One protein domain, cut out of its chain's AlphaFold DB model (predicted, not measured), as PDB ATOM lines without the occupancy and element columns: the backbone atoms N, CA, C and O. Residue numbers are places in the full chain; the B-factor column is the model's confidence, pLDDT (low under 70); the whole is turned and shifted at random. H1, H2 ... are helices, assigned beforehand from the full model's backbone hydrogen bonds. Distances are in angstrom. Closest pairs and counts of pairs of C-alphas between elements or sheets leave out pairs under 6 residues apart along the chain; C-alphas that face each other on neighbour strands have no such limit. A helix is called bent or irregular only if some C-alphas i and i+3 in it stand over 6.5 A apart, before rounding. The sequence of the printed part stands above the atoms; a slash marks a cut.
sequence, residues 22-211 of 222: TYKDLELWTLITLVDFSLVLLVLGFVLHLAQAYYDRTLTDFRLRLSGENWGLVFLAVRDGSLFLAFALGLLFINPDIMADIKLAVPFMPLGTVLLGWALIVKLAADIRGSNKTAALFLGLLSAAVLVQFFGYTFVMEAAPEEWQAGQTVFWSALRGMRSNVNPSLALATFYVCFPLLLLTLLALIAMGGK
ATOM      1  N   THR A  22     175.062 159.419 178.789       83.81
ATOM      2  CA  THR A  22     173.648 159.011 178.810       83.81
ATOM      3  C   THR A  22     172.840 159.637 177.665       83.81
ATOM      4  O   THR A  22     172.003 158.968 177.060       83.81
ATOM      5  N   TYR A  23     173.090 160.908 177.330       86.94
ATOM      6  CA  TYR A  23     172.407 161.563 176.208       86.94
ATOM      7  C   TYR A  23     172.802 160.968 174.854       86.94
ATOM      8  O   TYR A  23     171.932 160.793 174.000       86.94
ATOM      9  N   LYS A  24     174.084 160.629 174.663       85.31
ATOM     10  CA  LYS A  24     174.550 160.032 173.405       85.31
ATOM     11  C   LYS A  24     173.982 158.628 173.200       85.31
ATOM     12  O   LYS A  24     173.545 158.301 172.100       85.31
ATOM     13  N   ASP A  25     173.913 157.829 174.260       87.12
ATOM     14  CA  ASP A  25     173.315 156.492 174.200       87.12
ATOM     15  C   ASP A  25     171.819 156.555 173.840       87.12
ATOM     16  O   ASP A  25     171.332 155.756 173.036       87.12
ATOM     17  N   LEU A  26     171.094 157.543 174.377       89.81
ATOM     18  CA  LEU A  26     169.681 157.761 174.060       89.81
ATOM     19  C   LEU A  26     169.469 158.199 172.601       89.81
ATOM     20  O   LEU A  26     168.519 157.750 171.957       89.81
ATOM     21  N   GLU A  27     170.349 159.051 172.071       90.06
ATOM     22  CA  GLU A  27     170.345 159.450 170.659       90.06
ATOM     23  C   GLU A  27     170.515 158.225 169.748       90.06
ATOM     24  O   GLU A  27     169.682 157.985 168.872       90.06
ATOM     25  N   LEU A  28     171.539 157.406 170.005       90.81
ATOM     26  CA  LEU A  28     171.821 156.189 169.236       90.81
ATOM     27  C   LEU A  28     170.653 155.203 169.278       90.81
ATOM     28  O   LEU A  28     170.242 154.678 168.241       90.81
ATOM     29  N   TRP A  29     170.088 154.976 170.465       92.25
ATOM     30  CA  TRP A  29     168.924 154.108 170.633       92.25
ATOM     31  C   TRP A  29     167.715 154.617 169.840       92.25
ATOM     32  O   TRP A  29     167.041 153.839 169.159       92.25
ATOM     33  N   THR A  30     167.466 155.929 169.873       93.38
ATOM     34  CA  THR A  30     166.356 156.552 169.139       93.38
ATOM     35  C   THR A  30     166.552 156.421 167.629       93.38
ATOM     36  O   THR A  30     165.607 156.079 166.917       93.38
ATOM     37  N   LEU A  31     167.775 156.632 167.132       93.94
ATOM     38  CA  LEU A  31     168.107 156.488 165.712       93.94
ATOM     39  C   LEU A  31     167.922 155.047 165.222       93.94
ATOM     40  O   LEU A  31     167.304 154.841 164.178       93.94
ATOM     41  N   ILE A  32     168.388 154.051 165.980       92.69
ATOM     42  CA  ILE A  32     168.193 152.631 165.643       92.69
ATOM     43  C   ILE A  32     166.703 152.274 165.658       92.69
ATOM     44  O   ILE A  32     166.206 151.666 164.715       92.69
ATOM     45  N   THR A  33     165.962 152.734 166.667       94.88
ATOM     46  CA  THR A  33     164.513 152.494 166.764       94.88
ATOM     47  C   THR A  33     163.756 153.110 165.582       94.88
ATOM     48  O   THR A  33     162.822 152.508 165.055       94.88
ATOM     49  N   LEU A  34     164.160 154.300 165.121       95.88
ATOM     50  CA  LEU A  34     163.591 154.916 163.921       95.88
ATOM     51  C   LEU A  34     163.900 154.110 162.655       95.88
ATOM     52  O   LEU A  34     163.033 154.007 161.781       95.88
ATOM     53  N   VAL A  35     165.100 153.532 162.550       95.44
ATOM     54  CA  VAL A  35     165.460 152.630 161.449       95.44
ATOM     55  C   VAL A  35     164.560 151.393 161.454       95.44
ATOM     56  O   VAL A  35     163.926 151.110 160.434       95.44
ATOM     57  N   ASP A  36     164.419 150.721 162.597       95.94
ATOM     58  CA  ASP A  36     163.539 149.554 162.759       95.94
ATOM     59  C   ASP A  36     162.099 149.894 162.366       95.94
ATOM     60  O   ASP A  36     161.454 149.200 161.572       95.94
ATOM     61  N   PHE A  37     161.602 151.021 162.876       97.38
ATOM     62  CA  PHE A  37     160.259 151.503 162.598       97.38
ATOM     63  C   PHE A  37     160.042 151.783 161.106       97.38
ATOM     64  O   PHE A  37     158.999 151.423 160.557       97.38
ATOM     65  N   SER A  38     161.031 152.358 160.414       97.56
ATOM     66  CA  SER A  38     160.949 152.598 158.969       97.56
ATOM     67  C   SER A  38     160.815 151.302 158.162       97.56
ATOM     68  O   SER A  38     160.033 151.253 157.209       97.56
ATOM     69  N   LEU A  39     161.502 150.229 158.578       97.06
ATOM     70  CA  LEU A  39     161.391 148.918 157.942       97.06
ATOM     71  C   LEU A  39     160.010 148.307 158.182       97.06
ATOM     72  O   LEU A  39     159.400 147.789 157.246       97.06
ATOM     73  N   VAL A  40     159.485 148.403 159.408       98.00
ATOM     74  CA  VAL A  40     158.125 147.939 159.734       98.00
ATOM     75  C   VAL A  40     157.090 148.659 158.874       98.00
ATOM     76  O   VAL A  40     156.218 148.010 158.300       98.00
ATOM     77  N   LEU A  41     157.202 149.981 158.725       98.38
ATOM     78  CA  LEU A  41     156.321 150.764 157.857       98.38
ATOM     79  C   LEU A  41     156.417 150.330 156.390       98.38
ATOM     80  O   LEU A  41     155.391 150.201 155.722       98.38
ATOM     81  N   LEU A  42     157.628 150.072 155.891       98.38
ATOM     82  CA  LEU A  42     157.843 149.590 154.529       98.38
ATOM     83  C   LEU A  42     157.172 148.227 154.300       98.38
ATOM     84  O   LEU A  42     156.431 148.055 153.328       98.38
ATOM     85  N   VAL A  43     157.392 147.270 155.205       98.00
ATOM     86  CA  VAL A  43     156.784 145.934 155.133       98.00
ATOM     87  C   VAL A  43     155.262 146.025 155.254       98.00
ATOM     88  O   VAL A  43     154.552 145.406 154.461       98.00
ATOM     89  N   LEU A  44     154.747 146.838 156.180       98.00
ATOM     90  CA  LEU A  44     153.316 147.084 156.342       98.00
ATOM     91  C   LEU A  44     152.699 147.627 155.047       98.00
ATOM     92  O   LEU A  44     151.723 147.071 154.544       98.00
ATOM     93  N   GLY A  45     153.285 148.678 154.474       97.44
ATOM     94  CA  GLY A  45     152.810 149.278 153.231       97.44
ATOM     95  C   GLY A  45     152.842 148.303 152.053       97.44
ATOM     96  O   GLY A  45     151.924 148.301 151.230       97.44
ATOM     97  N   PHE A  46     153.852 147.431 151.985       97.62
ATOM     98  CA  PHE A  46     153.940 146.369 150.984       97.62
ATOM     99  C   PHE A  46     152.847 145.307 151.145       97.62
ATOM    100  O   PHE A  46     152.125 145.025 150.187       97.62
ATOM    101  N   VAL A  47     152.666 144.767 152.352       97.31
ATOM    102  CA  VAL A  47     151.620 143.773 152.638       97.31
ATOM    103  C   VAL A  47     150.236 144.346 152.339       97.31
ATOM    104  O   VAL A  47     149.418 143.679 151.708       97.31
ATOM    105  N   LEU A  48     149.982 145.604 152.701       96.00
ATOM    106  CA  LEU A  48     148.721 146.277 152.392       96.00
ATOM    107  C   LEU A  48     148.513 146.484 150.881       96.00
ATOM    108  O   LEU A  48     147.379 146.427 150.410       96.00
ATOM    109  N   HIS A  49     149.573 146.672 150.089       94.50
ATOM    110  CA  HIS A  49     149.449 146.676 148.625       94.50
ATOM    111  C   HIS A  49     149.065 145.307 148.066       94.50
ATOM    112  O   HIS A  49     148.222 145.241 147.173       94.50
ATOM    113  N   LEU A  50     149.622 144.221 148.605       93.12
ATOM    114  CA  LEU A  50     149.222 142.865 148.219       93.12
ATOM    115  C   LEU A  50     147.775 142.560 148.637       93.12
ATOM    116  O   LEU A  50     147.011 141.976 147.870       93.12
ATOM    117  N   ALA A  51     147.370 143.019 149.824       92.88
ATOM    118  CA  ALA A  51     146.024 142.830 150.358       92.88
ATOM    119  C   ALA A  51     144.944 143.634 149.611       92.88
ATOM    120  O   ALA A  51     143.757 143.347 149.763       92.88
ATOM    121  N   GLN A  52     145.316 144.610 148.776       89.38
ATOM    122  CA  GLN A  52     144.360 145.459 148.062       89.38
ATOM    123  C   GLN A  52     143.381 144.649 147.196       89.38
ATOM    124  O   GLN A  52     142.190 144.945 147.185       89.38
ATOM    125  N   ALA A  53     143.850 143.609 146.503       85.88
ATOM    126  CA  ALA A  53     142.979 142.775 145.670       85.88
ATOM    127  C   ALA A  53     141.939 142.003 146.502       85.88
ATOM    128  O   ALA A  53     140.811 141.798 146.055       85.88
ATOM    129  N   TYR A  54     142.311 141.590 147.715       87.06
ATOM    130  CA  TYR A  54     141.402 140.947 148.660       87.06
ATOM    131  C   TYR A  54     140.382 141.947 149.221       87.06
ATOM    132  O   TYR A  54     139.187 141.652 149.283       87.06
ATOM    133  N   TYR A  55     140.845 143.151 149.569       86.50
ATOM    134  CA  TYR A  55     139.995 144.234 150.056       86.50
ATOM    135  C   TYR A  55     138.927 144.634 149.028       86.50
ATOM    136  O   TYR A  55     137.740 144.656 149.353       86.50
ATOM    137  N   ASP A  56     139.334 144.856 147.772       84.00
ATOM    138  CA  ASP A  56     138.434 145.254 146.683       84.00
ATOM    139  C   ASP A  56     137.342 144.184 146.435       84.00
ATOM    140  O   ASP A  56     136.178 144.537 146.252       84.00
ATOM    141  N   ARG A  57     137.679 142.884 146.504       83.88
ATOM    142  CA  ARG A  57     136.702 141.776 146.384       83.88
ATOM    143  C   ARG A  57     135.733 141.707 147.563       83.88
ATOM    144  O   ARG A  57     134.544 141.476 147.387       83.88
ATOM    145  N   THR A  58     136.232 141.929 148.772       83.12
ATOM    146  CA  THR A  58     135.394 141.876 149.976       83.12
ATOM    147  C   THR A  58     134.350 142.996 149.955       83.12
ATOM    148  O   THR A  58     133.180 142.767 150.254       83.12
ATOM    149  N   LEU A  59     134.734 144.206 149.540       80.19
ATOM    150  CA  LEU A  59     133.803 145.331 149.435       80.19
ATOM    151  C   LEU A  59     132.724 145.151 148.358       80.19
ATOM    152  O   LEU A  59     131.635 145.700 148.512       80.19
ATOM    153  N   THR A  60     132.997 144.418 147.273       78.06
ATOM    154  CA  THR A  60     131.970 144.149 146.254       78.06
ATOM    155  C   THR A  60     130.882 143.200 146.754       78.06
ATOM    156  O   THR A  60     129.732 143.330 146.332       78.06
ATOM    157  N   ASP A  61     131.217 142.299 147.679       77.12
ATOM    158  CA  ASP A  61     130.303 141.261 148.164       77.12
ATOM    159  C   ASP A  61     129.395 141.768 149.296       77.12
ATOM    160  O   ASP A  61     128.197 141.468 149.342       77.12
ATOM    161  N   PHE A  62     129.929 142.597 150.196       64.19
ATOM    162  CA  PHE A  62     129.167 143.178 151.298       64.19
ATOM    163  C   PHE A  62     128.602 144.544 150.886       64.19
ATOM    164  O   PHE A  62     129.340 145.514 150.750       64.19
ATOM    165  N   ARG A  63     127.273 144.669 150.740       62.62
ATOM    166  CA  ARG A  63     126.546 145.917 150.382       62.62
ATOM    167  C   ARG A  63     126.643 147.057 151.430       62.62
ATOM    168  O   ARG A  63     125.739 147.881 151.545       62.62
ATOM    169  N   LEU A  64     127.716 147.124 152.215       62.66
ATOM    170  CA  LEU A  64     127.985 148.121 153.250       62.66
ATOM    171  C   LEU A  64     128.651 149.365 152.643       62.66
ATOM    172  O   LEU A  64     129.829 149.622 152.867       62.66
ATOM    173  N   ARG A  65     127.893 150.159 151.876       68.62
ATOM    174  CA  ARG A  65     128.432 151.340 151.169       68.62
ATOM    175  C   ARG A  65     129.075 152.374 152.102       68.62
ATOM    176  O   ARG A  65     130.236 152.709 151.919       68.62
ATOM    177  N   LEU A  66     128.362 152.817 153.141       67.62
ATOM    178  CA  LEU A  66     128.842 153.912 153.997       67.62
ATOM    179  C   LEU A  66     130.036 153.505 154.882       67.62
ATOM    180  O   LEU A  66     130.980 154.269 155.060       67.62
ATOM    181  N   SER A  67     130.016 152.286 155.434       74.19
ATOM    182  CA  SER A  67     131.128 151.782 156.253       74.19
ATOM    183  C   SER A  67     132.343 151.427 155.389       74.19
ATOM    184  O   SER A  67     133.471 151.744 155.765       74.19
ATOM    185  N   GLY A  68     132.117 150.847 154.204       74.50
ATOM    186  CA  GLY A  68     133.171 150.528 153.244       74.50
ATOM    187  C   GLY A  68     133.911 151.763 152.729       74.50
ATOM    188  O   GLY A  68     135.132 151.729 152.621       74.50
ATOM    189  N   GLU A  69     133.210 152.873 152.489       79.69
ATOM    190  CA  GLU A  69     133.827 154.129 152.039       79.69
ATOM    191  C   GLU A  69     134.780 154.723 153.092       79.69
ATOM    192  O   GLU A  69     135.934 155.025 152.775       79.69
ATOM    193  N   ASN A  70     134.355 154.810 154.358       83.50
ATOM    194  CA  ASN A  70     135.204 155.343 155.431       83.50
ATOM    195  C   ASN A  70     136.418 154.443 155.716       83.50
ATOM    196  O   ASN A  70     137.545 154.935 155.809       83.50
ATOM    197  N   TRP A  71     136.219 153.125 155.814       85.81
ATOM    198  CA  TRP A  71     137.327 152.185 156.026       85.81
ATOM    199  C   TRP A  71     138.265 152.101 154.820       85.81
ATOM    200  O   TRP A  71     139.461 151.878 155.001       85.81
ATOM    201  N   GLY A  72     137.757 152.334 153.610       87.19
ATOM    202  CA  GLY A  72     138.560 152.389 152.392       87.19
ATOM    203  C   GLY A  72     139.536 153.552 152.411       87.19
ATOM    204  O   GLY A  72     140.714 153.369 152.103       87.19
ATOM    205  N   LEU A  73     139.089 154.730 152.849       88.19
ATOM    206  CA  LEU A  73     139.972 155.884 153.022       88.19
ATOM    207  C   LEU A  73     141.058 155.617 154.067       88.19
ATOM    208  O   LEU A  73     142.223 155.901 153.801       88.19
ATOM    209  N   VAL A  74     140.709 155.025 155.215       91.25
ATOM    210  CA  VAL A  74     141.690 154.664 156.254       91.25
ATOM    211  C   VAL A  74     142.698 153.643 155.724       91.25
ATOM    212  O   VAL A  74     143.900 153.833 155.886       91.25
ATOM    213  N   PHE A  75     142.236 152.594 155.038       92.50
ATOM    214  CA  PHE A  75     143.105 151.588 154.424       92.50
ATOM    215  C   PHE A  75     144.089 152.219 153.432       92.50
ATOM    216  O   PHE A  75     145.292 151.968 153.508       92.50
ATOM    217  N   LEU A  76     143.597 153.078 152.533       92.06
ATOM    218  CA  LEU A  76     144.431 153.790 151.564       92.06
ATOM    219  C   LEU A  76     145.429 154.726 152.259       92.06
ATOM    220  O   LEU A  76     146.601 154.742 151.882       92.06
ATOM    221  N   ALA A  77     144.989 155.461 153.283       94.62
ATOM    222  CA  ALA A  77     145.825 156.384 154.042       94.62
ATOM    223  C   ALA A  77     146.945 155.658 154.799       94.62
ATOM    224  O   ALA A  77     148.094 156.079 154.722       94.62
ATOM    225  N   VAL A  78     146.652 154.542 155.473       96.56
ATOM    226  CA  VAL A  78     147.667 153.746 156.183       96.56
ATOM    227  C   VAL A  78     148.631 153.092 155.196       96.56
ATOM    228  O   VAL A  78     149.845 153.145 155.384       96.56
ATOM    229  N   ARG A  79     148.119 152.513 154.105       95.50
ATOM    230  CA  ARG A  79     148.936 151.860 153.074       95.50
ATOM    231  C   ARG A  79     149.896 152.834 152.390       95.50
ATOM    232  O   ARG A  79     151.055 152.493 152.171       95.50
ATOM    233  N   ASP A  80     149.428 154.024 152.028       95.12
ATOM    234  CA  ASP A  80     150.234 154.985 151.264       95.12
ATOM    235  C   ASP A  80     151.067 155.871 152.188       95.12
ATOM    236  O   ASP A  80     152.228 156.152 151.891       95.12
ATOM    237  N   GLY A  81     150.504 156.235 153.340       96.62
ATOM    238  CA  GLY A  81     151.190 156.971 154.394       96.62
ATOM    239  C   GLY A  81     152.358 156.190 154.984       96.62
ATOM    240  O   GLY A  81     153.413 156.777 155.193       96.62
ATOM    241  N   SER A  82     152.230 154.871 155.178       98.25
ATOM    242  CA  SER A  82     153.347 154.041 155.659       98.25
ATOM    243  C   SER A  82     154.521 154.019 154.678       98.25
ATOM    244  O   SER A  82     155.652 154.250 155.097       98.25
ATOM    245  N   LEU A  83     154.277 153.844 153.372       98.00
ATOM    246  CA  LEU A  83     155.342 153.902 152.362       98.00
ATOM    247  C   LEU A  83     155.981 155.290 152.260       98.00
ATOM    248  O   LEU A  83     157.198 155.400 152.128       98.00
ATOM    249  N   PHE A  84     155.169 156.348 152.320       96.88
ATOM    250  CA  PHE A  84     155.674 157.718 152.293       96.88
ATOM    251  C   PHE A  84     156.534 158.026 153.523       96.88
ATOM    252  O   PHE A  84     157.625 158.574 153.386       96.88
ATOM    253  N   LEU A  85     156.079 157.636 154.717       97.88
ATOM    254  CA  LEU A  85     156.816 157.848 155.958       97.88
ATOM    255  C   LEU A  85     158.096 157.002 156.008       97.88
ATOM    256  O   LEU A  85     159.137 157.519 156.400       97.88
ATOM    257  N   ALA A  86     158.058 155.754 155.534       98.06
ATOM    258  CA  ALA A  86     159.253 154.924 155.379       98.06
ATOM    259  C   ALA A  86     160.281 155.578 154.439       98.06
ATOM    260  O   ALA A  86     161.468 155.618 154.755       98.06
ATOM    261  N   PHE A  87     159.832 156.151 153.317       98.00
ATOM    262  CA  PHE A  87     160.702 156.901 152.411       98.00
ATOM    263  C   PHE A  87     161.287 158.154 153.079       98.00
ATOM    264  O   PHE A  87     162.491 158.376 152.997       98.00
ATOM    265  N   ALA A  88     160.463 158.941 153.778       96.81
ATOM    266  CA  ALA A  88     160.902 160.151 154.473       96.81
ATOM    267  C   ALA A  88     161.944 159.854 155.567       96.81
ATOM    268  O   ALA A  88     162.957 160.542 155.647       96.81
ATOM    269  N   LEU A  89     161.737 158.798 156.360       96.75
ATOM    270  CA  LEU A  89     162.728 158.327 157.330       96.75
ATOM    271  C   LEU A  89     163.995 157.813 156.634       96.75
ATOM    272  O   LEU A  89     165.103 158.127 157.058       96.75
ATOM    273  N   GLY A  90     163.858 157.113 155.506       95.25
ATOM    274  CA  GLY A  90     164.993 156.685 154.690       95.25
ATOM    275  C   GLY A  90     165.877 157.840 154.197       95.25
ATOM    276  O   GLY A  90     167.090 157.667 154.090       95.25
ATOM    277  N   LEU A  91     165.303 159.023 153.939       94.94
ATOM    278  CA  LEU A  91     166.070 160.234 153.613       94.94
ATOM    279  C   LEU A  91     166.889 160.747 154.804       94.94
ATOM    280  O   LEU A  91     167.955 161.317 154.597       94.94
ATOM    281  N   LEU A  92     166.417 160.550 156.037       94.06
ATOM    282  CA  LEU A  92     167.137 160.954 157.246       94.06
ATOM    283  C   LEU A  92     168.390 160.092 157.444       94.06
ATOM    284  O   LEU A  92     169.471 160.622 157.693       94.06
ATOM    285  N   PHE A  93     168.275 158.774 157.266       92.44
ATOM    286  CA  PHE A  93     169.376 157.835 157.530       92.44
ATOM    287  C   PHE A  93     170.521 157.900 156.521       92.44
ATOM    288  O   PHE A  93     171.567 157.297 156.752       92.44
ATOM    289  N   ILE A  94     170.352 158.617 155.407       91.69
ATOM    290  CA  ILE A  94     171.442 158.770 154.444       91.69
ATOM    291  C   ILE A  94     172.529 159.741 154.928       91.69
ATOM    292  O   ILE A  94     173.599 159.792 154.332       91.69
ATOM    293  N   ASN A  95     172.281 160.510 155.992       93.44
ATOM    294  CA  ASN A  95     173.263 161.435 156.544       93.44
ATOM    295  C   ASN A  95     174.562 160.689 156.942       93.44
ATOM    296  O   ASN A  95     174.488 159.775 157.769       93.44
ATOM    297  N   PRO A  96     175.742 161.072 156.406       91.94
ATOM    298  CA  PRO A  96     177.020 160.442 156.743       91.94
ATOM    299  C   PRO A  96     177.340 160.437 158.240       91.94
ATOM    300  O   PRO A  96     177.969 159.496 158.714       91.94
ATOM    301  N   ASP A  97     176.891 161.458 158.971       91.88
ATOM    302  CA  ASP A  97     177.077 161.567 160.422       91.88
ATOM    303  C   ASP A  97     176.320 160.448 161.156       91.88
ATOM    304  O   ASP A  97     176.898 159.661 161.900       91.88
ATOM    305  N   ILE A  98     175.044 160.259 160.801       91.81
ATOM    306  CA  ILE A  98     174.219 159.162 161.321       91.81
ATOM    307  C   ILE A  98     174.816 157.814 160.914       91.81
ATOM    308  O   ILE A  98     174.919 156.913 161.741       91.81
ATOM    309  N   MET A  99     175.246 157.664 159.659       92.94
ATOM    310  CA  MET A  99     175.881 156.433 159.180       92.94
ATOM    311  C   MET A  99     177.153 156.073 159.958       92.94
ATOM    312  O   MET A  99     177.438 154.886 160.122       92.94
ATOM    313  N   ALA A 100     177.934 157.053 160.408       91.88
ATOM    314  CA  ALA A 100     179.129 156.797 161.206       91.88
ATOM    315  C   ALA A 100     178.774 156.295 162.616       91.88
ATOM    316  O   ALA A 100     179.452 155.411 163.144       91.88
ATOM    317  N   ASP A 101     177.687 156.817 163.179       90.00
ATOM    318  CA  ASP A 101     177.268 156.577 164.557       90.00
ATOM    319  C   ASP A 101     176.475 155.275 164.750       90.00
ATOM    320  O   ASP A 101     176.658 154.576 165.750       90.00
ATOM    321  N   ILE A 102     175.613 154.903 163.796       91.19
ATOM    322  CA  ILE A 102     174.796 153.683 163.884       91.19
ATOM    323  C   ILE A 102     175.280 152.586 162.932       91.19
ATOM    324  O   ILE A 102     175.876 152.834 161.887       91.19
ATOM    325  N   LYS A 103     174.970 151.330 163.271       91.81
ATOM    326  CA  LYS A 103     175.290 150.137 162.467       91.81
ATOM    327  C   LYS A 103     174.379 149.981 161.234       91.81
ATOM    328  O   LYS A 103     173.722 148.955 161.089       91.81
ATOM    329  N   LEU A 104     174.316 150.975 160.350       94.19
ATOM    330  CA  LEU A 104     173.464 150.936 159.155       94.19
ATOM    331  C   LEU A 104     174.006 149.943 158.111       94.19
ATOM    332  O   LEU A 104     175.216 149.843 157.892       94.19
ATOM    333  N   ALA A 105     173.115 149.223 157.427       94.75
ATOM    334  CA  ALA A 105     173.500 148.306 156.355       94.75
ATOM    335  C   ALA A 105     173.727 149.036 155.025       94.75
ATOM    336  O   ALA A 105     172.773 149.374 154.316       94.75
ATOM    337  N   VAL A 106     174.993 149.225 154.650       94.06
ATOM    338  CA  VAL A 106     175.394 149.863 153.389       94.06
ATOM    339  C   VAL A 106     175.906 148.814 152.387       94.06
ATOM    340  O   VAL A 106     176.675 147.936 152.763       94.06
ATOM    341  N   PRO A 107     175.489 148.844 151.105       94.94
ATOM    342  CA  PRO A 107     174.624 149.837 150.464       94.94
ATOM    343  C   PRO A 107     173.116 149.531 150.552       94.94
ATOM    344  O   PRO A 107     172.311 150.284 150.007       94.94
ATOM    345  N   PHE A 108     172.719 148.433 151.197       96.38
ATOM    346  CA  PHE A 108     171.361 147.879 151.125       96.38
ATOM    347  C   PHE A 108     170.258 148.861 151.539       96.38
ATOM    348  O   PHE A 108     169.322 149.074 150.772       96.38
ATOM    349  N   MET A 109     170.355 149.487 152.714       95.25
ATOM    350  CA  MET A 109     169.297 150.385 153.183       95.25
ATOM    351  C   MET A 109     169.141 151.624 152.288       95.25
ATOM    352  O   MET A 109     168.039 151.831 151.774       95.25
ATOM    353  N   PRO A 110     170.203 152.403 151.990       96.69
ATOM    354  CA  PRO A 110     170.089 153.543 151.078       96.69
ATOM    355  C   PRO A 110     169.601 153.159 149.675       96.69
ATOM    356  O   PRO A 110     168.752 153.852 149.112       96.69
ATOM    357  N   LEU A 111     170.075 152.035 149.124       97.50
ATOM    358  CA  LEU A 111     169.639 151.556 147.810       97.50
ATOM    359  C   LEU A 111     168.159 151.160 147.822       97.50
ATOM    360  O   LEU A 111     167.413 151.502 146.906       97.50
ATOM    361  N   GLY A 112     167.706 150.486 148.876       97.81
ATOM    362  CA  GLY A 112     166.299 150.155 149.053       97.81
ATOM    363  C   GLY A 112     165.410 151.396 149.188       97.81
ATOM    364  O   GLY A 112     164.306 151.408 148.644       97.81
ATOM    365  N   THR A 113     165.889 152.468 149.824       97.88
ATOM    366  CA  THR A 113     165.185 153.763 149.865       97.88
ATOM    367  C   THR A 113     165.081 154.399 148.475       97.88
ATOM    368  O   THR A 113     164.029 154.940 148.132       97.88
ATOM    369  N   VAL A 114     166.121 154.293 147.635       98.12
ATOM    370  CA  VAL A 114     166.070 154.750 146.230       98.12
ATOM    371  C   VAL A 114     164.994 153.988 145.457       98.12
ATOM    372  O   VAL A 114     164.143 154.607 144.816       98.12
ATOM    373  N   LEU A 115     164.983 152.656 145.562       98.38
ATOM    374  CA  LEU A 115     163.980 151.809 144.909       98.38
ATOM    375  C   LEU A 115     162.556 152.136 145.376       98.38
ATOM    376  O   LEU A 115     161.643 152.228 144.552       98.38
ATOM    377  N   LEU A 116     162.368 152.368 146.679       98.38
ATOM    378  CA  LEU A 116     161.090 152.804 147.242       98.38
ATOM    379  C   LEU A 116     160.659 154.151 146.651       98.38
ATOM    380  O   LEU A 116     159.515 154.304 146.226       98.38
ATOM    381  N   GLY A 117     161.572 155.117 146.572       97.50
ATOM    382  CA  GLY A 117     161.293 156.416 145.975       97.50
ATOM    383  C   GLY A 117     160.902 156.318 144.495       97.50
ATOM    384  O   GLY A 117     159.951 156.967 144.061       97.50
ATOM    385  N   TRP A 118     161.550 155.443 143.724       97.69
ATOM    386  CA  TRP A 118     161.150 155.162 142.340       97.69
ATOM    387  C   TRP A 118     159.784 154.480 142.244       97.69
ATOM    388  O   TRP A 118     158.991 154.830 141.369       97.69
ATOM    389  N   ALA A 119     159.457 153.564 143.161       96.94
ATOM    390  CA  ALA A 119     158.115 152.992 143.241       96.94
ATOM    391  C   ALA A 119     157.065 154.095 143.481       96.94
ATOM    392  O   ALA A 119     156.046 154.150 142.788       96.94
ATOM    393  N   LEU A 120     157.336 155.034 144.393       95.69
ATOM    394  CA  LEU A 120     156.463 156.185 144.641       95.69
ATOM    395  C   LEU A 120     156.332 157.095 143.410       95.69
ATOM    396  O   LEU A 120     155.228 157.556 143.120       95.69
ATOM    397  N   ILE A 121     157.408 157.299 142.639       95.06
ATOM    398  CA  ILE A 121     157.352 158.028 141.362       95.06
ATOM    399  C   ILE A 121     156.408 157.340 140.384       95.06
ATOM    400  O   ILE A 121     155.529 158.000 139.840       95.06
ATOM    401  N   VAL A 122     156.555 156.029 140.166       94.19
ATOM    402  CA  VAL A 122     155.698 155.277 139.233       94.19
ATOM    403  C   VAL A 122     154.233 155.395 139.646       94.19
ATOM    404  O   VAL A 122     153.369 155.667 138.810       94.19
ATOM    405  N   LYS A 123     153.966 155.271 140.948       91.19
ATOM    406  CA  LYS A 123     152.629 155.410 141.521       91.19
ATOM    407  C   LYS A 123     152.038 156.808 141.376       91.19
ATOM    408  O   LYS A 123     150.839 156.948 141.145       91.19
ATOM    409  N   LEU A 124     152.860 157.846 141.503       90.44
ATOM    410  CA  LEU A 124     152.424 159.227 141.324       90.44
ATOM    411  C   LEU A 124     152.332 159.624 139.844       90.44
ATOM    412  O   LEU A 124     151.547 160.499 139.492       90.44
ATOM    413  N   ALA A 125     153.110 159.017 138.955       86.88
ATOM    414  CA  ALA A 125     153.123 159.361 137.538       86.88
ATOM    415  C   ALA A 125     151.941 158.738 136.787       86.88
ATOM    416  O   ALA A 125     151.318 159.402 135.959       86.88
ATOM    417  N   ALA A 126     151.611 157.484 137.091       79.06
ATOM    418  CA  ALA A 126     150.697 156.688 136.287       79.06
ATOM    419  C   ALA A 126     149.553 156.087 137.111       79.06
ATOM    420  O   ALA A 126     149.682 155.825 138.305       79.06
ATOM    421  N   ASP A 127     148.416 155.856 136.450       75.75
ATOM    422  CA  ASP A 127     147.318 155.111 137.054       75.75
ATOM    423  C   ASP A 127     147.671 153.620 137.092       75.75
ATOM    424  O   ASP A 127     147.628 152.913 136.081       75.75
ATOM    425  N   ILE A 128     148.045 153.154 138.282       75.94
ATOM    426  CA  ILE A 128     148.370 151.752 138.548       75.94
ATOM    427  C   ILE A 128     147.169 150.840 138.269       75.94
ATOM    428  O   ILE A 128     147.367 149.694 137.874       75.94
ATOM    429  N   ARG A 129     145.926 151.316 138.434       68.06
ATOM    430  CA  ARG A 129     144.730 150.484 138.223       68.06
ATOM    431  C   ARG A 129     144.408 150.285 136.738       68.06
ATOM    432  O   ARG A 129     143.776 149.294 136.392       68.06
ATOM    433  N   GLY A 130     144.852 151.193 135.866       70.31
ATOM    434  CA  GLY A 130     144.540 151.167 134.433       70.31
ATOM    435  C   GLY A 130     145.521 150.382 133.551       70.31
ATOM    436  O   GLY A 130     145.203 150.103 132.399       70.31
ATOM    437  N   SER A 131     146.715 150.031 134.046       83.50
ATOM    438  CA  SER A 131     147.768 149.386 133.243       83.50
ATOM    439  C   SER A 131     148.493 148.281 134.010       83.50
ATOM    440  O   SER A 131     149.249 148.550 134.946       83.50
ATOM    441  N   ASN A 132     148.363 147.039 133.528       86.38
ATOM    442  CA  ASN A 132     149.051 145.874 134.099       86.38
ATOM    443  C   ASN A 132     150.578 146.049 134.129       86.38
ATOM    444  O   ASN A 132     151.228 145.621 135.078       86.38
ATOM    445  N   LYS A 133     151.161 146.710 133.118       90.38
ATOM    446  CA  LYS A 133     152.612 146.954 133.054       90.38
ATOM    447  C   LYS A 133     153.069 147.923 134.142       90.38
ATOM    448  O   LYS A 133     154.082 147.686 134.788       90.38
ATOM    449  N   THR A 134     152.308 148.992 134.363       90.69
ATOM    450  CA  THR A 134     152.601 149.987 135.401       90.69
ATOM    451  C   THR A 134     152.454 149.378 136.791       90.69
ATOM    452  O   THR A 134     153.306 149.599 137.647       90.69
ATOM    453  N   ALA A 135     151.408 148.573 137.004       90.31
ATOM    454  CA  ALA A 135     151.208 147.855 138.256       90.31
ATOM    455  C   ALA A 135     152.339 146.867 138.548       90.31
ATOM    456  O   ALA A 135     152.872 146.863 139.656       90.31
ATOM    457  N   ALA A 136     152.753 146.085 137.546       92.75
ATOM    458  CA  ALA A 136     153.876 145.163 137.673       92.75
ATOM    459  C   ALA A 136     155.193 145.899 137.963       92.75
ATOM    460  O   ALA A 136     155.955 145.460 138.818       92.75
ATOM    461  N   LEU A 137     155.442 147.040 137.306       95.75
ATOM    462  CA  LEU A 137     156.629 147.858 137.561       95.75
ATOM    463  C   LEU A 137     156.635 148.421 138.988       95.75
ATOM    464  O   LEU A 137     157.634 148.293 139.688       95.75
ATOM    465  N   PHE A 138     155.522 149.016 139.426       96.06
ATOM    466  CA  PHE A 138     155.380 149.528 140.789       96.06
ATOM    467  C   PHE A 138     155.618 148.424 141.822       96.06
ATOM    468  O   PHE A 138     156.432 148.592 142.729       96.06
ATOM    469  N   LEU A 139     154.931 147.288 141.672       95.62
ATOM    470  CA  LEU A 139     155.023 146.194 142.629       95.62
ATOM    471  C   LEU A 139     156.408 145.541 142.593       95.62
ATOM    472  O   LEU A 139     156.923 145.175 143.643       95.62
ATOM    473  N   GLY A 140     157.038 145.446 141.420       97.62
ATOM    474  CA  GLY A 140     158.411 144.969 141.267       97.62
ATOM    475  C   GLY A 140     159.422 145.860 141.987       97.62
ATOM    476  O   GLY A 140     160.227 145.354 142.765       97.62
ATOM    477  N   LEU A 141     159.340 147.183 141.802       98.06
ATOM    478  CA  LEU A 141     160.195 148.151 142.502       98.06
ATOM    479  C   LEU A 141     159.972 148.117 144.016       98.06
ATOM    480  O   LEU A 141     160.938 148.090 144.773       98.06
ATOM    481  N   LEU A 142     158.712 148.073 144.460       98.12
ATOM    482  CA  LEU A 142     158.378 147.994 145.880       98.12
ATOM    483  C   LEU A 142     158.872 146.683 146.507       98.12
ATOM    484  O   LEU A 142     159.455 146.703 147.586       98.12
ATOM    485  N   SER A 143     158.698 145.556 145.815       98.25
ATOM    486  CA  SER A 143     159.196 144.253 146.273       98.25
ATOM    487  C   SER A 143     160.719 144.252 146.371       98.25
ATOM    488  O   SER A 143     161.268 143.792 147.366       98.25
ATOM    489  N   ALA A 144     161.412 144.813 145.375       98.44
ATOM    490  CA  ALA A 144     162.864 144.945 145.403       98.44
ATOM    491  C   ALA A 144     163.326 145.839 146.565       98.44
ATOM    492  O   ALA A 144     164.251 145.467 147.281       98.44
ATOM    493  N   ALA A 145     162.650 146.968 146.806       98.38
ATOM    494  CA  ALA A 145     162.934 147.837 147.946       98.38
ATOM    495  C   ALA A 145     162.810 147.083 149.279       98.38
ATOM    496  O   ALA A 145     163.735 147.116 150.088       98.38
ATOM    497  N   VAL A 146     161.703 146.360 149.482       98.31
ATOM    498  CA  VAL A 146     161.462 145.552 150.689       98.31
ATOM    499  C   VAL A 146     162.538 144.484 150.850       98.31
ATOM    500  O   VAL A 146     163.144 144.404 151.910       98.31
ATOM    501  N   LEU A 147     162.811 143.689 149.812       98.12
ATOM    502  CA  LEU A 147     163.778 142.591 149.883       98.12
ATOM    503  C   LEU A 147     165.194 143.086 150.177       98.12
ATOM    504  O   LEU A 147     165.873 142.518 151.026       98.12
ATOM    505  N   VAL A 148     165.628 144.155 149.507       98.00
ATOM    506  CA  VAL A 148     166.960 144.733 149.712       98.00
ATOM    507  C   VAL A 148     167.090 145.294 151.130       98.00
ATOM    508  O   VAL A 148     168.064 144.973 151.812       98.00
ATOM    509  N   GLN A 149     166.120 146.086 151.602       97.06
ATOM    510  CA  GLN A 149     166.182 146.650 152.956       97.06
ATOM    511  C   GLN A 149     166.066 145.570 154.031       97.06
ATOM    512  O   GLN A 149     166.842 145.580 154.981       97.06
ATOM    513  N   PHE A 150     165.158 144.609 153.862       96.25
ATOM    514  CA  PHE A 150     164.983 143.502 154.798       96.25
ATOM    515  C   PHE A 150     166.236 142.625 154.884       96.25
ATOM    516  O   PHE A 150     166.632 142.229 155.979       96.25
ATOM    517  N   PHE A 151     166.893 142.355 153.749       95.56
ATOM    518  CA  PHE A 151     168.160 141.630 153.725       95.56
ATOM    519  C   PHE A 151     169.258 142.402 154.462       95.56
ATOM    520  O   PHE A 151     169.915 141.839 155.334       95.56
ATOM    521  N   GLY A 152     169.436 143.690 154.150       95.12
ATOM    522  CA  GLY A 152     170.420 144.537 154.825       95.12
ATOM    523  C   GLY A 152     170.179 144.603 156.331       95.12
ATOM    524  O   GLY A 152     171.088 144.371 157.123       95.12
ATOM    525  N   TYR A 153     168.937 144.834 156.733       94.06
ATOM    526  CA  TYR A 153     168.546 144.842 158.133       94.06
ATOM    527  C   TYR A 153     168.875 143.517 158.828       94.06
ATOM    528  O   TYR A 153     169.672 143.472 159.763       94.06
ATOM    529  N   THR A 154     168.328 142.418 158.311       91.75
ATOM    530  CA  THR A 154     168.436 141.108 158.953       91.75
ATOM    531  C   THR A 154     169.878 140.627 158.981       91.75
ATOM    532  O   THR A 154     170.353 140.226 160.032       91.75
ATOM    533  N   PHE A 155     170.597 140.676 157.856       90.25
ATOM    534  CA  PHE A 155     171.901 140.022 157.737       90.25
ATOM    535  C   PHE A 155     173.095 140.919 158.060       90.25
ATOM    536  O   PHE A 155     174.107 140.427 158.559       90.25
ATOM    537  N   VAL A 156     172.998 142.222 157.792       91.94
ATOM    538  CA  VAL A 156     174.103 143.164 158.022       91.94
ATOM    539  C   VAL A 156     173.925 143.885 159.357       91.94
ATOM    540  O   VAL A 156     174.874 143.924 160.143       91.94
ATOM    541  N   MET A 157     172.736 144.410 159.673       91.19
ATOM    542  CA  MET A 157     172.524 145.115 160.949       91.19
ATOM    543  C   MET A 157     172.393 144.141 162.122       91.19
ATOM    544  O   MET A 157     173.141 144.261 163.099       91.19
ATOM    545  N   GLU A 158     171.517 143.141 162.010       86.31
ATOM    546  CA  GLU A 158     171.168 142.257 163.129       86.31
ATOM    547  C   GLU A 158     172.003 140.971 163.198       86.31
ATOM    548  O   GLU A 158     172.564 140.702 164.253       86.31
ATOM    549  N   ALA A 159     172.195 140.224 162.101       67.81
ATOM    550  CA  ALA A 159     172.792 138.873 162.117       67.81
ATOM    551  C   ALA A 159     174.332 138.796 162.146       67.81
ATOM    552  O   ALA A 159     174.892 137.707 162.035       67.81
ATOM    553  N   ALA A 160     175.037 139.900 162.408       63.53
ATOM    554  CA  ALA A 160     176.447 139.840 162.811       63.53
ATOM    555  C   ALA A 160     176.705 140.128 164.316       63.53
ATOM    556  O   ALA A 160     177.569 140.971 164.624       63.53
ATOM    557  N   PRO A 161     176.006 139.461 165.267       68.25
ATOM    558  CA  PRO A 161     176.455 139.353 166.651       68.25
ATOM    559  C   PRO A 161     177.772 138.581 166.752       68.25
ATOM    560  O   PRO A 161     178.177 137.874 165.824       68.25
ATOM    561  N   GLU A 162     178.436 138.685 167.899       68.06
ATOM    562  CA  GLU A 162     179.668 137.939 168.170       68.06
ATOM    563  C   GLU A 162     179.450 136.420 168.125       68.06
ATOM    564  O   GLU A 162     180.344 135.701 167.678       68.06
ATOM    565  N   GLU A 163     178.253 135.922 168.469       71.12
ATOM    566  CA  GLU A 163     177.978 134.480 168.458       71.12
ATOM    567  C   GLU A 163     177.962 133.896 167.038       71.12
ATOM    568  O   GLU A 163     178.476 132.805 166.802       71.12
ATOM    569  N   TRP A 164     177.433 134.637 166.062       66.62
ATOM    570  CA  TRP A 164     177.369 134.201 164.660       66.62
ATOM    571  C   TRP A 164     178.750 134.285 163.994       66.62
ATOM    572  O   TRP A 164     179.082 133.513 163.093       66.62
ATOM    573  N   GLN A 165     179.596 135.190 164.494       66.19
ATOM    574  CA  GLN A 165     180.987 135.361 164.075       66.19
ATOM    575  C   GLN A 165     181.927 134.299 164.650       66.19
ATOM    576  O   GLN A 165     183.022 134.119 164.116       66.19
ATOM    577  N   ALA A 166     181.513 133.559 165.684       67.50
ATOM    578  CA  ALA A 166     182.299 132.460 166.243       67.50
ATOM    579  C   ALA A 166     182.579 131.357 165.203       67.50
ATOM    580  O   ALA A 166     183.604 130.686 165.280       67.50
ATOM    581  N   GLY A 167     181.718 131.222 164.186       68.19
ATOM    582  CA  GLY A 167     181.944 130.331 163.046       68.19
ATOM    583  C   GLY A 167     183.001 130.813 162.038       68.19
ATOM    584  O   GLY A 167     183.336 130.053 161.136       68.19
ATOM    585  N   GLN A 168     183.494 132.058 162.152       66.12
ATOM    586  CA  GLN A 168     184.541 132.695 161.326       66.12
ATOM    587  C   GLN A 168     184.445 132.468 159.805       66.12
ATOM    588  O   GLN A 168     185.453 132.466 159.096       66.12
ATOM    589  N   THR A 169     183.243 132.286 159.257       82.50
ATOM    590  CA  THR A 169     183.103 132.081 157.813       82.50
ATOM    591  C   THR A 169     183.320 133.395 157.058       82.50
ATOM    592  O   THR A 169     182.979 134.480 157.537       82.50
ATOM    593  N   VAL A 170     183.847 133.294 155.832       86.25
ATOM    594  CA  VAL A 170     184.064 134.440 154.923       86.25
ATOM    595  C   VAL A 170     182.767 135.221 154.672       86.25
ATOM    596  O   VAL A 170     182.784 136.431 154.480       86.25
ATOM    597  N   PHE A 171     181.625 134.534 154.714       86.75
ATOM    598  CA  PHE A 171     180.313 135.145 154.546       86.75
ATOM    599  C   PHE A 171     179.975 136.136 155.675       86.75
ATOM    600  O   PHE A 171     179.638 137.288 155.404       86.75
ATOM    601  N   TRP A 172     180.110 135.724 156.941       84.25
ATOM    602  CA  TRP A 172     179.761 136.577 158.086       84.25
ATOM    603  C   TRP A 172     180.730 137.749 158.268       84.25
ATOM    604  O   TRP A 172     180.318 138.834 158.691       84.25
ATOM    605  N   SER A 173     182.008 137.565 157.925       84.50
ATOM    606  CA  SER A 173     182.988 138.656 157.941       84.50
ATOM    607  C   SER A 173     182.716 139.682 156.837       84.50
ATOM    608  O   SER A 173     182.753 140.883 157.114       84.50
ATOM    609  N   ALA A 174     182.349 139.233 155.631       88.50
ATOM    610  CA  ALA A 174     181.956 140.118 154.536       88.50
ATOM    611  C   ALA A 174     180.733 140.974 154.901       88.50
ATOM    612  O   ALA A 174     180.768 142.190 154.723       88.50
ATOM    613  N   LEU A 175     179.687 140.372 155.480       89.12
ATOM    614  CA  LEU A 175     178.489 141.104 155.908       89.12
ATOM    615  C   LEU A 175     178.782 142.123 157.015       89.12
ATOM    616  O   LEU A 175     178.275 143.240 156.967       89.12
ATOM    617  N   ARG A 176     179.648 141.804 157.988       87.25
ATOM    618  CA  ARG A 176     180.073 142.789 159.003       87.25
ATOM    619  C   ARG A 176     180.824 143.966 158.376       87.25
ATOM    620  O   ARG A 176     180.631 145.099 158.811       87.25
ATOM    621  N   GLY A 177     181.630 143.715 157.344       89.75
ATOM    622  CA  GLY A 177     182.321 144.754 156.573       89.75
ATOM    623  C   GLY A 177     181.395 145.668 155.759       89.75
ATOM    624  O   GLY A 177     181.854 146.679 155.234       89.75
ATOM    625  N   MET A 178     180.104 145.335 155.664       93.31
ATOM    626  CA  MET A 178     179.060 146.142 155.020       93.31
ATOM    627  C   MET A 178     178.287 147.025 156.017       93.31
ATOM    628  O   MET A 178     177.302 147.668 155.654       93.31
ATOM    629  N   ARG A 179     178.711 147.082 157.284       92.19
ATOM    630  CA  ARG A 179     178.177 148.039 158.258       92.19
ATOM    631  C   ARG A 179     178.851 149.393 158.093       92.19
ATOM    632  O   ARG A 179     180.074 149.469 157.983       92.19
ATOM    633  N   SER A 180     178.065 150.458 158.142       92.94
ATOM    634  CA  SER A 180     178.558 151.822 157.950       92.94
ATOM    635  C   SER A 180     179.589 152.251 158.998       92.94
ATOM    636  O   SER A 180     180.613 152.829 158.640       92.94
ATOM    637  N   ASN A 181     179.385 151.882 160.264       91.00
ATOM    638  CA  ASN A 181     180.307 152.185 161.364       91.00
ATOM    639  C   ASN A 181     181.609 151.356 161.342       91.00
ATOM    640  O   ASN A 181     182.600 151.741 161.958       91.00
ATOM    641  N   VAL A 182     181.626 150.219 160.640       91.69
ATOM    642  CA  VAL A 182     182.829 149.382 160.459       91.69
ATOM    643  C   VAL A 182     183.605 149.803 159.212       91.69
ATOM    644  O   VAL A 182     184.833 149.736 159.197       91.69
ATOM    645  N   ASN A 183     182.902 150.240 158.166       93.94
ATOM    646  CA  ASN A 183     183.484 150.581 156.875       93.94
ATOM    647  C   ASN A 183     183.043 151.980 156.400       93.94
ATOM    648  O   ASN A 183     182.166 152.104 155.535       93.94
ATOM    649  N   PRO A 184     183.676 153.049 156.925       93.25
ATOM    650  CA  PRO A 184     183.311 154.423 156.586       93.25
ATOM    651  C   PRO A 184     183.520 154.767 155.107       93.25
ATOM    652  O   PRO A 184     182.787 155.584 154.554       93.25
ATOM    653  N   SER A 185     184.493 154.144 154.432       94.88
ATOM    654  CA  SER A 185     184.741 154.399 153.007       94.88
ATOM    655  C   SER A 185     183.599 153.876 152.136       94.88
ATOM    656  O   SER A 185     183.154 154.574 151.223       94.88
ATOM    657  N   LEU A 186     183.057 152.695 152.456       94.62
ATOM    658  CA  LEU A 186     181.861 152.170 151.799       94.62
ATOM    659  C   LEU A 186     180.617 153.008 152.124       94.62
ATOM    660  O   LEU A 186     179.788 153.226 151.238       94.62
ATOM    661  N   ALA A 187     180.487 153.501 153.359       95.31
ATOM    662  CA  ALA A 187     179.394 154.395 153.743       95.31
ATOM    663  C   ALA A 187     179.415 155.695 152.921       95.31
ATOM    664  O   ALA A 187     178.405 156.058 152.318       95.31
ATOM    665  N   LEU A 188     180.583 156.335 152.792       96.06
ATOM    666  CA  LEU A 188     180.763 157.526 151.958       96.06
ATOM    667  C   LEU A 188     180.488 157.243 150.478       96.06
ATOM    668  O   LEU A 188     179.771 158.005 149.834       96.06
ATOM    669  N   ALA A 189     181.001 156.137 149.934       96.31
ATOM    670  CA  ALA A 189     180.716 155.747 148.553       96.31
ATOM    671  C   ALA A 189     179.208 155.546 148.324       96.31
ATOM    672  O   ALA A 189     178.647 156.035 147.343       96.31
ATOM    673  N   THR A 190     178.535 154.882 149.266       96.31
ATOM    674  CA  THR A 190     177.081 154.684 149.237       96.31
ATOM    675  C   THR A 190     176.343 156.018 149.282       96.31
ATOM    676  O   THR A 190     175.415 156.213 148.497       96.31
ATOM    677  N   PHE A 191     176.765 156.945 150.144       96.19
ATOM    678  CA  PHE A 191     176.217 158.297 150.216       96.19
ATOM    679  C   PHE A 191     176.353 159.025 148.875       96.19
ATOM    680  O   PHE A 191     175.349 159.471 148.327       96.19
ATOM    681  N   TYR A 192     177.556 159.080 148.296       96.88
ATOM    682  CA  TYR A 192     177.799 159.791 147.037       96.88
ATOM    683  C   TYR A 192     176.987 159.253 145.855       96.88
ATOM    684  O   TYR A 192     176.680 160.012 144.940       96.88
ATOM    685  N   VAL A 193     176.616 157.972 145.869       96.62
ATOM    686  CA  VAL A 193     175.767 157.376 144.830       96.62
ATOM    687  C   VAL A 193     174.283 157.562 145.143       96.62
ATOM    688  O   VAL A 193     173.518 158.023 144.297       96.62
ATOM    689  N   CYS A 194     173.848 157.207 146.352       97.00
ATOM    690  CA  CYS A 194     172.429 157.156 146.686       97.00
ATOM    691  C   CYS A 194     171.844 158.547 146.950       97.00
ATOM    692  O   CYS A 194     170.685 158.781 146.616       97.00
ATOM    693  N   PHE A 195     172.617 159.487 147.500       95.94
ATOM    694  CA  PHE A 195     172.118 160.822 147.826       95.94
ATOM    695  C   PHE A 195     171.683 161.610 146.583       95.94
ATOM    696  O   PHE A 195     170.542 162.076 146.567       95.94
ATOM    697  N   PRO A 196     172.477 161.702 145.495       96.69
ATOM    698  CA  PRO A 196     172.015 162.336 144.261       96.69
ATOM    699  C   PRO A 196     170.786 161.648 143.661       96.69
ATOM    700  O   PRO A 196     169.867 162.326 143.206       96.69
ATOM    701  N   LEU A 197     170.726 160.311 143.694       97.12
ATOM    702  CA  LEU A 197     169.565 159.565 143.200       97.12
ATOM    703  C   LEU A 197     168.302 159.878 144.011       97.12
ATOM    704  O   LEU A 197     167.239 160.098 143.426       97.12
ATOM    705  N   LEU A 198     168.406 159.945 145.339       95.75
ATOM    706  CA  LEU A 198     167.299 160.328 146.214       95.75
ATOM    707  C   LEU A 198     166.896 161.788 146.022       95.75
ATOM    708  O   LEU A 198     165.703 162.078 145.983       95.75
ATOM    709  N   LEU A 199     167.856 162.693 145.832       95.38
ATOM    710  CA  LEU A 199     167.579 164.100 145.553       95.38
ATOM    711  C   LEU A 199     166.801 164.258 144.241       95.38
ATOM    712  O   LEU A 199     165.760 164.912 144.218       95.38
ATOM    713  N   LEU A 200     167.248 163.607 143.163       95.94
ATOM    714  CA  LEU A 200     166.529 163.587 141.885       95.94
ATOM    715  C   LEU A 200     165.125 162.998 142.038       95.94
ATOM    716  O   LEU A 200     164.161 163.515 141.473       95.94
ATOM    717  N   THR A 201     165.002 161.943 142.840       94.31
ATOM    718  CA  THR A 201     163.724 161.289 143.121       94.31
ATOM    719  C   THR A 201     162.765 162.226 143.859       94.31
ATOM    720  O   THR A 201     161.607 162.366 143.463       94.31
ATOM    721  N   LEU A 202     163.248 162.930 144.884       93.69
ATOM    722  CA  LEU A 202     162.471 163.908 145.644       93.69
ATOM    723  C   LEU A 202     162.029 165.082 144.761       93.69
ATOM    724  O   LEU A 202     160.855 165.452 144.771       93.69
ATOM    725  N   LEU A 203     162.938 165.626 143.947       94.81
ATOM    726  CA  LEU A 203     162.626 166.696 142.997       94.81
ATOM    727  C   LEU A 203     161.557 166.262 141.986       94.81
ATOM    728  O   LEU A 203     160.629 167.021 141.704       94.81
ATOM    729  N   ALA A 204     161.639 165.029 141.478       93.38
ATOM    730  CA  ALA A 204     160.629 164.478 140.581       93.38
ATOM    731  C   ALA A 204     159.260 164.338 141.269       93.38
ATOM    732  O   ALA A 204     158.243 164.717 140.684       93.38
ATOM    733  N   LEU A 205     159.220 163.849 142.515       90.81
ATOM    734  CA  LEU A 205     157.985 163.750 143.302       90.81
ATOM    735  C   LEU A 205     157.338 165.124 143.519       90.81
ATOM    736  O   LEU A 205     156.143 165.277 143.261       90.81
ATOM    737  N   ILE A 206     158.123 166.134 143.908       91.44
ATOM    738  CA  ILE A 206     157.641 167.511 144.104       91.44
ATOM    739  C   ILE A 206     157.107 168.089 142.787       91.44
ATOM    740  O   ILE A 206     155.989 168.605 142.743       91.44
ATOM    741  N   ALA A 207     157.861 167.958 141.692       90.50
ATOM    742  CA  ALA A 207     157.461 168.478 140.387       90.50
ATOM    743  C   ALA A 207     156.159 167.836 139.873       90.50
ATOM    744  O   ALA A 207     155.299 168.521 139.313       90.50
ATOM    745  N   MET A 208     155.982 166.525 140.064       89.19
ATOM    746  CA  MET A 208     154.752 165.825 139.683       89.19
ATOM    747  C   MET A 208     153.573 166.177 140.592       89.19
ATOM    748  O   MET A 208     152.464 166.378 140.091       89.19
ATOM    749  N   GLY A 209     153.807 166.281 141.903       84.94
ATOM    750  CA  GLY A 209     152.801 166.709 142.875       84.94
ATOM    751  C   GLY A 209     152.257 168.099 142.544       84.94
ATOM    752  O   GLY A 209     151.047 168.265 142.395       84.94
ATOM    753  N   GLY A 210     153.147 169.065 142.295       83.50
ATOM    754  CA  GLY A 210     152.772 170.427 141.904       83.50
ATOM    755  C   GLY A 210     151.951 170.475 140.612       83.50
ATOM    756  O   GLY A 210     150.898 171.110 140.568       83.50
ATOM    757  N   LYS A 211     152.357 169.732 139.572       84.69
ATOM    758  CA  LYS A 211     151.595 169.650 138.309       84.69
ATOM    759  C   LYS A 211     150.175 169.112 138.503       84.69
ATOM    760  O   LYS A 211     149.256 169.564 137.821       84.69
TER     761      LYS A 211
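This is residues 22 to 211 of the 222 residues of an uncharacterized protein of Bacteroidetes bacterium (UniProt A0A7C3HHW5). Four helices, H1a, H2, H4 and H5, make an up-and-down bundle, each running against the one before it, and a further long helix, H8, packs along H4. The short helices H3, H6 and H7 lie toward one end of the long axis, and residues 61 to 66 stick out at the other. The printed part has 190 residues with eight named helices, H1 to H8 in order, and no named strand: all helix. It is compact, with a radius of gyration of the C-alphas of 18.8 A, and spans 59 by 37 by 36 A.

H1, residues 22 to 61, was assigned as one helix by its hydrogen bonds but is bent, with C-alphas 50 and 53 6.7 A apart; its arms are H1a, residues 22 to 50, and H1b, residues 53 to 61. H1a touches H2, residues 65 to 92, at a steep tilt of 45 degrees, closest at the C-alphas of Ser 38 and Ala 86, 4.6 A. H2, with residues 83 to 91 alone, touches H4, residues 108 to 125; the closest C-alphas are those of Gly 90 and Thr 113, 5.6 A. H4 and H5, residues 132 to 158, form a hairpin, closest at the C-alphas of Gly 112 and Ala 145, 4.2 A. H5 touches H1a, closest at the C-alphas of Val 146 and Val 43, 6.5 A. H8, residues 184 to 211, touches H4 the same way, closest at the C-alphas of Leu 198 and Val 114, 5.7 A, and touches H3, residues 96 to 101, closest at the C-alphas of Pro 184 and Ala 100, 6.7 A. H7, residues 170 to 176, only just touches H5, with 3 pairs of C-alphas within 8 A; H6, residues 162 to 165, only just touches H7, only at the corner, also with 3 pairs. Every O i to N i+4 pair is within hydrogen-bond range in H1a, H1b, H3, H4 and H7, against 23 of 24 in H2, 22 of 23 in H5 and 22 of 24 in H8; H6 is too short for one.

H1a begins at C-alpha 22, (173.648, 159.011, 178.810), and is 42.3 A long; H2 is 40.3 A, H4 25.5 A, H5 36.7 A. H8, 39.6 A, has a kink of 29 degrees near residue 193 and ends at C-alpha 211, (151.595, 169.650, 138.309).

The two C-alphas farthest apart, of Arg 63 and Gln 168, are 60.5 A apart. The printed part has no cut, and no link is long. Confidence is under 70 at residues 62 to 66, 129, 159 to 162 and 164 to 168.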